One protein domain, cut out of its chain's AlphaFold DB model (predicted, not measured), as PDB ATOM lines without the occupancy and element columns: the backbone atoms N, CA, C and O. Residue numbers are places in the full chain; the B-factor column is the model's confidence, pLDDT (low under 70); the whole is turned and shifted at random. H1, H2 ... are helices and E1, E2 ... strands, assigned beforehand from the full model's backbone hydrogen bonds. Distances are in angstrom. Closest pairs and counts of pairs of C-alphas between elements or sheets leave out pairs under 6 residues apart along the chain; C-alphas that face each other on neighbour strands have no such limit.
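What this domain is: This is residues 165 to 257 of the 257 residues of an uncharacterized protein of Aspergillus indologenus CBS 114.80 (UniProt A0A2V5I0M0). With little regular structure, the model has two lobes: a larger one of loops round the small sheet E1 E2, with short helix H1 near E1, and a smaller one of hairpin E3 E4 and helix H2, where residues 249 to 257 stick out. The printed part has 93 residues, 35 in named elements, ordered E1, H1, E2, E3, E4, H2; both sheets are antiparallel, the class mixed. It is loose, radius of gyration of the C-alphas 15.8 A, spanning 43 by 40 by 22 A.

How they stand to each other: Residues 172 to 173 pair with 180 to 181, antiparallel. E1, residues 187 to 190, and E2, residues 221 to 224, are antiparallel neighbours; N 189 and O 222 are 2.8 A apart. The closest C-alphas of E1 and H1, residues 199 to 206, are Cys 187 and Pro 199, 6.6 A. E2 and E3, residues 235 to 238, are apart. E3 and E4, residues 241 to 244, form a hairpin; N 236 and O 243 are 2.8 A apart. The closest C-alphas of E3 and H2, residues 245 to 255, are Phe 235 and Ile 245, 5.0 A. O i to N i+4 pairs are within hydrogen-bond range throughout H2, and in 2 of 4 in H1.

Where its parts are: E1 begins at C-alpha 187 (-10.881, 28.163, 18.357). H2, 15.2 A long, ends at C-alpha 255 (13.306, 33.022, 13.087).

The domain as a whole: The farthest C-alphas, Asp 165 and Asn 218, are 43.2 A apart. The printed part has no cut; the link H1 to E2 is long. Residues 165 to 168 have pLDDT under 70.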
ATOM      1  N   ASP A 165      -4.924  28.219  45.595       56.09
ATOM      2  CA  ASP A 165      -6.095  27.369  45.345       56.09
ATOM      3  C   ASP A 165      -7.288  28.093  44.687       56.09
ATOM      4  O   ASP A 165      -8.248  27.443  44.275       56.09
ATOM      5  N   TRP A 166      -7.229  29.421  44.550       55.53
ATOM      6  CA  TRP A 166      -8.258  30.257  43.913       55.53
ATOM      7  C   TRP A 166      -7.846  30.742  42.520       55.53
ATOM      8  O   TRP A 166      -8.620  31.428  41.849       55.53
ATOM      9  N   LEU A 167      -6.640  30.388  42.073       61.94
ATOM     10  CA  LEU A 167      -6.156  30.733  40.748       61.94
ATOM     11  C   LEU A 167      -6.844  29.856  39.699       61.94
ATOM     12  O   LEU A 167      -6.546  28.672  39.541       61.94
ATOM     13  N   LEU A 168      -7.792  30.454  38.978       65.31
ATOM     14  CA  LEU A 168      -8.473  29.783  37.879       65.31
ATOM     15  C   LEU A 168      -7.508  29.597  36.691       65.31
ATOM     16  O   LEU A 168      -6.728  30.512  36.387       65.31
ATOM     17  N   PRO A 169      -7.554  28.434  36.011       73.12
ATOM     18  CA  PRO A 169      -6.822  28.231  34.768       73.12
ATOM     19  C   PRO A 169      -7.211  29.294  33.748       73.12
ATOM     20  O   PRO A 169      -8.378  29.685  33.675       73.12
ATOM     21  N   TRP A 170      -6.256  29.733  32.932       83.88
ATOM     22  CA  TRP A 170      -6.563  30.656  31.850       83.88
ATOM     23  C   TRP A 170      -7.625  30.080  30.903       83.88
ATOM     24  O   TRP A 170      -7.524  28.941  30.435       83.88
ATOM     25  N   ALA A 171      -8.616  30.909  30.581       88.44
ATOM     26  CA  ALA A 171      -9.653  30.614  29.608       88.44
ATOM     27  C   ALA A 171      -9.740  31.725  28.554       88.44
ATOM     28  O   ALA A 171      -9.580  32.912  28.854       88.44
ATOM     29  N   TRP A 172     -10.055  31.343  27.319       91.06
ATOM     30  CA  TRP A 172     -10.493  32.273  26.283       91.06
ATOM     31  C   TRP A 172     -12.017  32.314  26.229       91.06
ATOM     32  O   TRP A 172     -12.711  31.397  26.669       91.06
ATOM     33  N   ARG A 173     -12.557  33.397  25.674       94.12
ATOM     34  CA  ARG A 173     -13.997  33.628  25.593       94.12
ATOM     35  C   ARG A 173     -14.404  33.849  24.146       94.12
ATOM     36  O   ARG A 173     -13.817  34.679  23.467       94.12
ATOM     37  N   CYS A 174     -15.447  33.159  23.692       96.81
ATOM     38  CA  CYS A 174     -16.003  33.411  22.366       96.81
ATOM     39  C   CYS A 174     -16.611  34.818  22.300       96.81
ATOM     40  O   CYS A 174     -17.492  35.161  23.094       96.81
ATOM     41  N   ASP A 175     -16.209  35.617  21.316       96.38
ATOM     42  CA  ASP A 175     -16.646  37.007  21.201       96.38
ATOM     43  C   ASP A 175     -18.137  37.156  20.877       96.38
ATOM     44  O   ASP A 175     -18.723  38.196  21.182       96.38
ATOM     45  N   VAL A 176     -18.787  36.121  20.339       96.31
ATOM     46  CA  VAL A 176     -20.233  36.132  20.056       96.31
ATOM     47  C   VAL A 176     -21.044  35.641  21.255       96.31
ATOM     48  O   VAL A 176     -21.802  36.411  21.837       96.31
ATOM     49  N   CYS A 177     -20.901  34.366  21.639       96.25
ATOM     50  CA  CYS A 177     -21.746  33.759  22.679       96.25
ATOM     51  C   CYS A 177     -21.268  34.019  24.113       96.25
ATOM     52  O   CYS A 177     -21.986  33.698  25.054       96.25
ATOM     53  N   LYS A 178     -20.067  34.586  24.285       95.06
ATOM     54  CA  LYS A 178     -19.441  34.889  25.581       95.06
ATOM     55  C   LYS A 178     -19.157  33.671  26.468       95.06
ATOM     56  O   LYS A 178     -18.753  33.858  27.611       95.06
ATOM     57  N   GLN A 179     -19.310  32.454  25.948       95.69
ATOM     58  CA  GLN A 179     -18.907  31.235  26.641       95.69
ATOM     59  C   GLN A 179     -17.379  31.152  26.752       95.69
ATOM     60  O   GLN A 179     -16.665  31.558  25.830       95.69
ATOM     61  N   GLU A 180     -16.915  30.633  27.885       93.12
ATOM     62  CA  GLU A 180     -15.504  30.423  28.206       93.12
ATOM     63  C   GLU A 180     -15.064  28.997  27.883       93.12
ATOM     64  O   GLU A 180     -15.839  28.043  28.001       93.12
ATOM     65  N   TYR A 181     -13.811  28.877  27.465       92.62
ATOM     66  CA  TYR A 181     -13.189  27.647  27.010       92.62
ATOM     67  C   TYR A 181     -11.710  27.645  27.408       92.62
ATOM     68  O   TYR A 181     -11.065  28.692  27.433       92.62
ATOM     69  N   ASP A 182     -11.148  26.470  27.664       90.25
ATOM     70  CA  ASP A 182      -9.701  26.323  27.821       90.25
ATOM     71  C   ASP A 182      -8.986  26.261  26.456       90.25
ATOM     72  O   ASP A 182      -9.608  26.199  25.389       90.25
ATOM     73  N   SER A 183      -7.655  26.242  26.472       88.38
ATOM     74  CA  SER A 183      -6.833  26.154  25.259       88.38
ATOM     75  C   SER A 183      -6.840  24.780  24.566       88.38
ATOM     76  O   SER A 183      -6.160  24.608  23.553       88.38
ATOM     77  N   SER A 184      -7.578  23.787  25.074       90.19
ATOM     78  CA  SER A 184      -7.795  22.497  24.402       90.19
ATOM     79  C   SER A 184      -9.029  22.509  23.491       90.19
ATOM     80  O   SER A 184      -9.139  21.704  22.557       90.19
ATOM     81  N   ALA A 185      -9.950  23.443  23.733       93.75
ATOM     82  CA  ALA A 185     -11.103  23.652  22.882       93.75
ATOM     83  C   ALA A 185     -10.690  24.234  21.516       93.75
ATOM     84  O   ALA A 185      -9.792  25.077  21.444       93.75
ATOM     85  N   PRO A 186     -11.363  23.833  20.423       96.06
ATOM     86  CA  PRO A 186     -11.109  24.406  19.111       96.06
ATOM     87  C   PRO A 186     -11.514  25.886  19.081       96.06
ATOM     88  O   PRO A 186     -12.582  26.260  19.573       96.06
ATOM     89  N   CYS A 187     -10.690  26.716  18.447       97.06
ATOM     90  CA  CYS A 187     -10.881  28.163  18.357       97.06
ATOM     91  C   CYS A 187     -10.631  28.645  16.924       97.06
ATOM     92  O   CYS A 187      -9.706  28.187  16.260       97.06
ATOM     93  N   ASN A 188     -11.444  29.575  16.429       97.88
ATOM     94  CA  ASN A 188     -11.184  30.278  15.176       97.88
ATOM     95  C   ASN A 188     -10.755  31.706  15.498       97.88
ATOM     96  O   ASN A 188     -11.548  32.484  16.029       97.88
ATOM     97  N   LYS A 189      -9.509  32.037  15.159       97.06
ATOM     98  CA  LYS A 189      -8.898  33.344  15.395       97.06
ATOM     99  C   LYS A 189      -8.951  34.191  14.133       97.06
ATOM    100  O   LYS A 189      -8.419  33.790  13.098       97.06
ATOM    101  N   CYS A 190      -9.560  35.369  14.200       96.31
ATOM    102  CA  CYS A 190      -9.529  36.309  13.083       96.31
ATOM    103  C   CYS A 190      -8.136  36.936  12.960       96.31
ATOM    104  O   CYS A 190      -7.622  37.490  13.932       96.31
ATOM    105  N   ARG A 191      -7.566  36.940  11.751       94.94
ATOM    106  CA  ARG A 191      -6.249  37.546  11.475       94.94
ATOM    107  C   ARG A 191      -6.270  39.077  11.403       94.94
ATOM    108  O   ARG A 191      -5.215  39.696  11.369       94.94
ATOM    109  N   VAL A 192      -7.463  39.677  11.370       91.94
ATOM    110  CA  VAL A 192      -7.673  41.132  11.255       91.94
ATOM    111  C   VAL A 192      -8.194  41.711  12.571       91.94
ATOM    112  O   VAL A 192      -7.551  42.557  13.175       91.94
ATOM    113  N   CYS A 193      -9.350  41.233  13.042       89.00
ATOM    114  CA  CYS A 193     -10.014  41.754  14.244       89.00
ATOM    115  C   CYS A 193      -9.455  41.189  15.553       89.00
ATOM    116  O   CYS A 193      -9.861  41.643  16.619       89.00
ATOM    117  N   ALA A 194      -8.617  40.149  15.482       91.25
ATOM    118  CA  ALA A 194      -8.228  39.329  16.628       91.25
ATOM    119  C   ALA A 194      -9.415  38.707  17.395       91.25
ATOM    120  O   ALA A 194      -9.240  38.300  18.539       91.25
ATOM    121  N   ALA A 195     -10.596  38.606  16.774       94.25
ATOM    122  CA  ALA A 195     -11.761  37.971  17.379       94.25
ATOM    123  C   ALA A 195     -11.548  36.459  17.548       94.25
ATOM    124  O   ALA A 195     -11.039  35.806  16.631       94.25
ATOM    125  N   ASP A 196     -11.993  35.920  18.680       96.44
ATOM    126  CA  ASP A 196     -11.995  34.492  18.993       96.44
ATOM    127  C   ASP A 196     -13.409  33.929  18.869       96.44
ATOM    128  O   ASP A 196     -14.337  34.359  19.561       96.44
ATOM    129  N   LEU A 197     -13.591  32.923  18.015       97.50
ATOM    130  CA  LEU A 197     -14.887  32.289  17.795       97.50
ATOM    131  C   LEU A 197     -14.832  30.785  18.040       97.50
ATOM    132  O   LEU A 197     -14.046  30.060  17.427       97.50
ATOM    133  N   CYS A 198     -15.761  30.288  18.857       97.12
ATOM    134  CA  CYS A 198     -16.027  28.855  18.911       97.12
ATOM    135  C   CYS A 198     -16.573  28.357  17.554       97.12
ATOM    136  O   CYS A 198     -17.170  29.145  16.809       97.12
ATOM    137  N   PRO A 199     -16.425  27.059  17.217       95.00
ATOM    138  CA  PRO A 199     -16.842  26.530  15.915       95.00
ATOM    139  C   PRO A 199     -18.307  26.813  15.562       95.00
ATOM    140  O   PRO A 199     -18.620  27.083  14.405       95.00
ATOM    141  N   GLY A 200     -19.199  26.809  16.560       93.31
ATOM    142  CA  GLY A 200     -20.614  27.127  16.362       93.31
ATOM    143  C   GLY A 200     -20.841  28.572  15.911       93.31
ATOM    144  O   GLY A 200     -21.534  28.808  14.925       93.31
ATOM    145  N   CYS A 201     -20.228  29.546  16.590       96.81
ATOM    146  CA  CYS A 201     -20.375  30.962  16.240       96.81
ATOM    147  C   CYS A 201     -19.589  31.357  14.984       96.81
ATOM    148  O   CYS A 201     -19.998  32.284  14.286       96.81
ATOM    149  N   PHE A 202     -18.491  30.660  14.677       96.25
ATOM    150  CA  PHE A 202     -17.697  30.901  13.475       96.25
ATOM    151  C   PHE A 202     -18.535  30.764  12.198       96.25
ATOM    152  O   PHE A 202     -18.547  31.681  11.377       96.25
ATOM    153  N   ALA A 203     -19.327  29.692  12.083       94.00
ATOM    154  CA  ALA A 203     -20.219  29.485  10.943       94.00
ATOM    155  C   ALA A 203     -21.225  30.641  10.766       94.00
ATOM    156  O   ALA A 203     -21.441  31.115   9.651       94.00
ATOM    157  N   SER A 204     -21.807  31.140  11.861       93.88
ATOM    158  CA  SER A 204     -22.748  32.268  11.818       93.88
ATOM    159  C   SER A 204     -22.082  33.582  11.408       93.88
ATOM    160  O   SER A 204     -22.678  34.373  10.680       93.88
ATOM    161  N   VAL A 205     -20.839  33.828  11.837       94.44
ATOM    162  CA  VAL A 205     -20.081  35.020  11.420       94.44
ATOM    163  C   VAL A 205     -19.733  34.950   9.933       94.44
ATOM    164  O   VAL A 205     -19.942  35.935   9.228       94.44
ATOM    165  N   GLN A 206     -19.303  33.791   9.423       92.56
ATOM    166  CA  GLN A 206     -19.038  33.604   7.989       92.56
ATOM    167  C   GLN A 206     -20.286  33.797   7.115       92.56
ATOM    168  O   GLN A 206     -20.179  34.199   5.961       92.56
ATOM    169  N   GLN A 207     -21.476  33.538   7.656       91.19
ATOM    170  CA  GLN A 207     -22.749  33.748   6.961       91.19
ATOM    171  C   GLN A 207     -23.322  35.162   7.152       91.19
ATOM    172  O   GLN A 207     -24.339  35.491   6.545       91.19
ATOM    173  N   GLY A 208     -22.716  35.997   8.002       89.69
ATOM    174  CA  GLY A 208     -23.252  37.317   8.351       89.69
ATOM    175  C   GLY A 208     -24.545  37.272   9.178       89.69
ATOM    176  O   GLY A 208     -25.289  38.249   9.195       89.69
ATOM    177  N   THR A 209     -24.828  36.153   9.852       91.56
ATOM    178  CA  THR A 209     -26.061  35.910  10.628       91.56
ATOM    179  C   THR A 209     -25.836  35.892  12.141       91.56
ATOM    180  O   THR A 209     -26.763  35.627  12.906       91.56
ATOM    181  N   ALA A 210     -24.608  36.156  12.597       90.38
ATOM    182  CA  ALA A 210     -24.275  36.176  14.016       90.38
ATOM    183  C   ALA A 210     -25.073  37.241  14.790       90.38
ATOM    184  O   ALA A 210     -25.317  38.343  14.301       90.38
ATOM    185  N   SER A 211     -25.421  36.928  16.041       88.44
ATOM    186  CA  SER A 211     -26.159  37.827  16.941       88.44
ATOM    187  C   SER A 211     -25.364  39.062  17.378       88.44
ATOM    188  O   SER A 211     -25.954  40.032  17.850       88.44
ATOM    189  N   ALA A 212     -24.039  39.036  17.225       88.56
ATOM    190  CA  ALA A 212     -23.141  40.138  17.534       88.56
ATOM    191  C   ALA A 212     -22.177  40.389  16.366       88.56
ATOM    192  O   ALA A 212     -21.584  39.455  15.820       88.56
ATOM    193  N   GLN A 213     -21.990  41.662  16.009       86.25
ATOM    194  CA  GLN A 213     -21.056  42.086  14.963       86.25
ATOM    195  C   GLN A 213     -19.642  42.228  15.533       86.25
ATOM    196  O   GLN A 213     -19.206  43.320  15.883       86.25
ATOM    197  N   VAL A 214     -18.937  41.103  15.651       88.25
ATOM    198  CA  VAL A 214     -17.567  41.059  16.202       88.25
ATOM    199  C   VAL A 214     -16.483  40.974  15.129       88.25
ATOM    200  O   VAL A 214     -15.317  41.236  15.401       88.25
ATOM    201  N   CYS A 215     -16.857  40.593  13.907       92.00
ATOM    202  CA  CYS A 215     -15.961  40.456  12.766       92.00
ATOM    203  C   CYS A 215     -16.765  40.519  11.456       92.00
ATOM    204  O   CYS A 215     -17.985  40.338  11.468       92.00
ATOM    205  N   ALA A 216     -16.087  40.752  10.330       87.25
ATOM    206  CA  ALA A 216     -16.681  40.672   9.001       87.25
ATOM    207  C   ALA A 216     -16.565  39.252   8.395       87.25
ATOM    208  O   ALA A 216     -15.577  38.559   8.662       87.25
ATOM    209  N   PRO A 217     -17.527  38.823   7.549       87.88
ATOM    210  CA  PRO A 217     -17.517  37.498   6.914       87.88
ATOM    211  C   PRO A 217     -16.317  37.227   5.998       87.88
ATOM    212  O   PRO A 217     -15.926  36.078   5.816       87.88
ATOM    213  N   ASN A 218     -15.743  38.276   5.407       87.25
ATOM    214  CA  ASN A 218     -14.668  38.200   4.417       87.25
ATOM    215  C   ASN A 218     -13.257  38.278   5.021       87.25
ATOM    216  O   ASN A 218     -12.285  38.338   4.272       87.25
ATOM    217  N   HIS A 219     -13.119  38.323   6.349       91.19
ATOM    218  CA  HIS A 219     -11.800  38.307   6.980       91.19
ATOM    219  C   HIS A 219     -11.141  36.930   6.874       91.19
ATOM    220  O   HIS A 219     -11.822  35.909   6.828       91.19
ATOM    221  N   SER A 220      -9.806  36.915   6.879       92.56
ATOM    222  CA  SER A 220      -9.019  35.683   6.978       92.56
ATOM    223  C   SER A 220      -8.980  35.157   8.419       92.56
ATOM    224  O   SER A 220      -9.029  35.931   9.385       92.56
ATOM    225  N   TRP A 221      -8.884  33.834   8.560       96.00
ATOM    226  CA  TRP A 221      -8.970  33.122   9.835       96.00
ATOM    227  C   TRP A 221      -7.867  32.075   9.983       96.00
ATOM    228  O   TRP A 221      -7.429  31.466   9.007       96.00
ATOM    229  N   LEU A 222      -7.460  31.850  11.229       97.75
ATOM    230  CA  LEU A 222      -6.708  30.684  11.672       97.75
ATOM    231  C   LEU A 222      -7.662  29.760  12.437       97.75
ATOM    232  O   LEU A 222      -8.226  30.160  13.456       97.75
ATOM    233  N   SER A 223      -7.826  28.525  11.965       97.62
ATOM    234  CA  SER A 223      -8.549  27.483  12.698       97.62
ATOM    235  C   SER A 223      -7.572  26.704  13.573       97.62
ATOM    236  O   SER A 223      -6.732  25.960  13.072       97.62
ATOM    237  N   VAL A 224      -7.700  26.868  14.886       97.06
ATOM    238  CA  VAL A 224      -6.946  26.133  15.898       97.06
ATOM    239  C   VAL A 224      -7.732  24.868  16.261       97.06
ATOM    240  O   VAL A 224      -8.833  24.974  16.816       97.06
ATOM    241  N   PRO A 225      -7.234  23.667  15.919       95.56
ATOM    242  CA  PRO A 225      -7.907  22.419  16.256       95.56
ATOM    243  C   PRO A 225      -7.732  22.086  17.741       95.56
ATOM    244  O   PRO A 225      -6.876  22.645  18.416       95.56
ATOM    245  N   SER A 226      -8.493  21.114  18.244       93.75
ATOM    246  CA  SER A 226      -8.140  20.495  19.524       93.75
ATOM    247  C   SER A 226      -6.793  19.773  19.414       93.75
ATOM    248  O   SER A 226      -6.553  19.083  18.415       93.75
ATOM    249  N   PRO A 227      -5.916  19.888  20.423       90.81
ATOM    250  CA  PRO A 227      -4.614  19.247  20.385       90.81
ATOM    251  C   PRO A 227      -4.768  17.735  20.569       90.81
ATOM    252  O   PRO A 227      -5.530  17.271  21.415       90.81
ATOM    253  N   SER A 228      -4.005  16.945  19.811       86.38
ATOM    254  CA  SER A 228      -3.944  15.489  20.006       86.38
ATOM    255  C   SER A 228      -3.175  15.097  21.270       86.38
ATOM    256  O   SER A 228      -3.395  14.024  21.825       86.38
ATOM    257  N   VAL A 229      -2.246  15.954  21.700       86.38
ATOM    258  CA  VAL A 229      -1.433  15.800  22.908       86.38
ATOM    259  C   VAL A 229      -1.341  17.164  23.567       86.38
ATOM    260  O   VAL A 229      -0.971  18.143  22.917       86.38
ATOM    261  N   LEU A 230      -1.671  17.225  24.852       79.81
ATOM    262  CA  LEU A 230      -1.499  18.441  25.631       79.81
ATOM    263  C   LEU A 230      -0.062  18.516  26.159       79.81
ATOM    264  O   LEU A 230       0.443  17.500  26.644       79.81
ATOM    265  N   PRO A 231       0.599  19.684  26.081       84.94
ATOM    266  CA  PRO A 231       1.911  19.846  26.683       84.94
ATOM    267  C   PRO A 231       1.838  19.722  28.212       84.94
ATOM    268  O   PRO A 231       0.823  20.037  28.845       84.94
ATOM    269  N   GLU A 232       2.940  19.261  28.799       85.25
ATOM    270  CA  GLU A 232       3.204  19.400  30.230       85.25
ATOM    271  C   GLU A 232       3.518  20.865  30.572       85.25
ATOM    272  O   GLU A 232       3.938  21.645  29.710       85.25
ATOM    273  N   GLN A 233       3.361  21.236  31.843       82.19
ATOM    274  CA  GLN A 233       3.650  22.590  32.307       82.19
ATOM    275  C   GLN A 233       5.096  22.997  31.971       82.19
ATOM    276  O   GLN A 233       6.052  22.274  32.255       82.19
ATOM    277  N   GLY A 234       5.265  24.174  31.365       84.94
ATOM    278  CA  GLY A 234       6.573  24.684  30.932       84.94
ATOM    279  C   GLY A 234       7.074  24.118  29.595       84.94
ATOM    280  O   GLY A 234       8.165  24.491  29.143       84.94
ATOM    281  N   PHE A 235       6.285  23.265  28.937       90.31
ATOM    282  CA  PHE A 235       6.570  22.726  27.611       90.31
ATOM    283  C   PHE A 235       5.579  23.228  26.556       90.31
ATOM    284  O   PHE A 235       4.492  23.718  26.842       90.31
ATOM    285  N   ILE A 236       5.990  23.099  25.300       92.19
ATOM    286  CA  ILE A 236       5.216  23.381  24.097       92.19
ATOM    287  C   ILE A 236       5.419  22.236  23.106       92.19
ATOM    288  O   ILE A 236       6.515  21.683  23.009       92.19
ATOM    289  N   ILE A 237       4.371  21.859  22.372       93.06
ATOM    290  CA  ILE A 237       4.477  20.842  21.323       93.06
ATOM    291  C   ILE A 237       4.784  21.538  20.000       93.06
ATOM    292  O   ILE A 237       3.920  22.204  19.436       93.06
ATOM    293  N   VAL A 238       5.996  21.360  19.477       91.81
ATOM    294  CA  VAL A 238       6.435  21.914  18.188       91.81
ATOM    295  C   VAL A 238       6.624  20.758  17.218       91.81
ATOM    296  O   VAL A 238       7.408  19.847  17.475       91.81
ATOM    297  N   LYS A 239       5.879  20.761  16.104       87.56
ATOM    298  CA  LYS A 239       5.914  19.681  15.092       87.56
ATOM    299  C   LYS A 239       5.748  18.276  15.708       87.56
ATOM    300  O   LYS A 239       6.411  17.324  15.307       87.56
ATOM    301  N   GLY A 240       4.880  18.161  16.716       87.75
ATOM    302  CA  GLY A 240       4.578  16.902  17.406       87.75
ATOM    303  C   GLY A 240       5.576  16.479  18.490       87.75
ATOM    304  O   GLY A 240       5.365  15.440  19.106       87.75
ATOM    305  N   SER A 241       6.632  17.255  18.755       91.44
ATOM    306  CA  SER A 241       7.618  16.950  19.802       91.44
ATOM    307  C   SER A 241       7.570  17.974  20.941       91.44
ATOM    308  O   SER A 241       7.436  19.168  20.665       91.44
ATOM    309  N   PRO A 242       7.695  17.546  22.211       94.19
ATOM    310  CA  PRO A 242       7.782  18.471  23.332       94.19
ATOM    311  C   PRO A 242       9.110  19.238  23.311       94.19
ATOM    312  O   PRO A 242      10.182  18.673  23.097       94.19
ATOM    313  N   MET A 243       9.029  20.536  23.573       95.00
ATOM    314  CA  MET A 243      10.149  21.465  23.698       95.00
ATOM    315  C   MET A 243       9.907  22.353  24.920       95.00
ATOM    316  O   MET A 243       8.762  22.642  25.255       95.00
ATOM    317  N   ARG A 244      10.962  22.803  25.609       93.44
ATOM    318  CA  ARG A 244      10.798  23.804  26.674       93.44
ATOM    319  C   ARG A 244      10.305  25.124  26.087       93.44
ATOM    320  O   ARG A 244      10.867  25.595  25.099       93.44
ATOM    321  N   ILE A 245       9.322  25.752  26.731       92.50
ATOM    322  CA  ILE A 245       8.732  26.999  26.227       92.50
ATOM    323  C   ILE A 245       9.771  28.118  26.086       92.50
ATOM    324  O   ILE A 245       9.789  28.809  25.076       92.50
ATOM    325  N   ASP A 246      10.710  28.247  27.026       92.44
ATOM    326  CA  ASP A 246      11.760  29.270  26.942       92.44
ATOM    327  C   ASP A 246      12.699  29.044  25.742       92.44
ATOM    328  O   ASP A 246      13.114  30.000  25.089       92.44
ATOM    329  N   THR A 247      13.006  27.782  25.418       95.44
ATOM    330  CA  THR A 247      13.802  27.430  24.232       95.44
ATOM    331  C   THR A 247      13.059  27.814  22.959       95.44
ATOM    332  O   THR A 247      13.635  28.475  22.098       95.44
ATOM    333  N   PHE A 248      11.769  27.480  22.886       95.81
ATOM    334  CA  PHE A 248      10.907  27.866  21.773       95.81
ATOM    335  C   PHE A 248      10.873  29.387  21.571       95.81
ATOM    336  O   PHE A 248      11.055  29.855  20.452       95.81
ATOM    337  N   LEU A 249      10.699  30.177  22.638       95.06
ATOM    338  CA  LEU A 249      10.636  31.641  22.544       95.06
ATOM    339  C   LEU A 249      11.943  32.253  22.009       95.06
ATOM    340  O   LEU A 249      11.905  33.214  21.241       95.06
ATOM    341  N   VAL A 250      13.101  31.687  22.372       95.81
ATOM    342  CA  VAL A 250      14.405  32.107  21.828       95.81
ATOM    343  C   VAL A 250      14.531  31.754  20.343       95.81
ATOM    344  O   VAL A 250      14.996  32.581  19.557       95.81
ATOM    345  N   GLU A 251      14.126  30.547  19.944       96.56
ATOM    346  CA  GLU A 251      14.156  30.121  18.540       96.56
ATOM    347  C   GLU A 251      13.199  30.940  17.668       96.56
ATOM    348  O   GLU A 251      13.587  31.367  16.581       96.56
ATOM    349  N   LEU A 252      12.000  31.236  18.176       96.75
ATOM    350  CA  LEU A 252      11.026  32.109  17.526       96.75
ATOM    351  C   LEU A 252      11.593  33.518  17.317       96.75
ATOM    352  O   LEU A 252      11.426  34.105  16.252       96.75
ATOM    353  N   GLY A 253      12.302  34.060  18.312       94.31
ATOM    354  CA  GLY A 253      12.993  35.340  18.167       94.31
ATOM    355  C   GLY A 253      13.967  35.333  16.988       94.31
ATOM    356  O   GLY A 253      13.888  36.203  16.127       94.31
ATOM    357  N   ARG A 254      14.817  34.303  16.897       95.69
ATOM    358  CA  ARG A 254      15.791  34.147  15.803       95.69
ATOM    359  C   ARG A 254      15.135  33.941  14.439       95.69
ATOM    360  O   ARG A 254      15.656  34.424  13.443       95.69
ATOM    361  N   SER A 255      14.005  33.234  14.364       95.06
ATOM    362  CA  SER A 255      13.306  33.022  13.087       95.06
ATOM    363  C   SER A 255      12.638  34.289  12.551       95.06
ATOM    364  O   SER A 255      12.312  34.349  11.365       95.06
ATOM    365  N   TRP A 256      12.420  35.281  13.416       92.69
ATOM    366  CA  TRP A 256      11.835  36.582  13.097       92.69
ATOM    367  C   TRP A 256      12.862  37.728  13.062       92.69
ATOM    368  O   TRP A 256      12.483  38.869  12.782       92.69
ATOM    369  N   GLU A 257      14.149  37.442  13.292       83.00
ATOM    370  CA  GLU A 257      15.258  38.361  12.990       83.00
ATOM    371  C   GLU A 257      15.467  38.564  11.477       83.00
ATOM    372  O   GLU A 257      16.046  39.625  11.135       83.00
TER     373      GLU A 257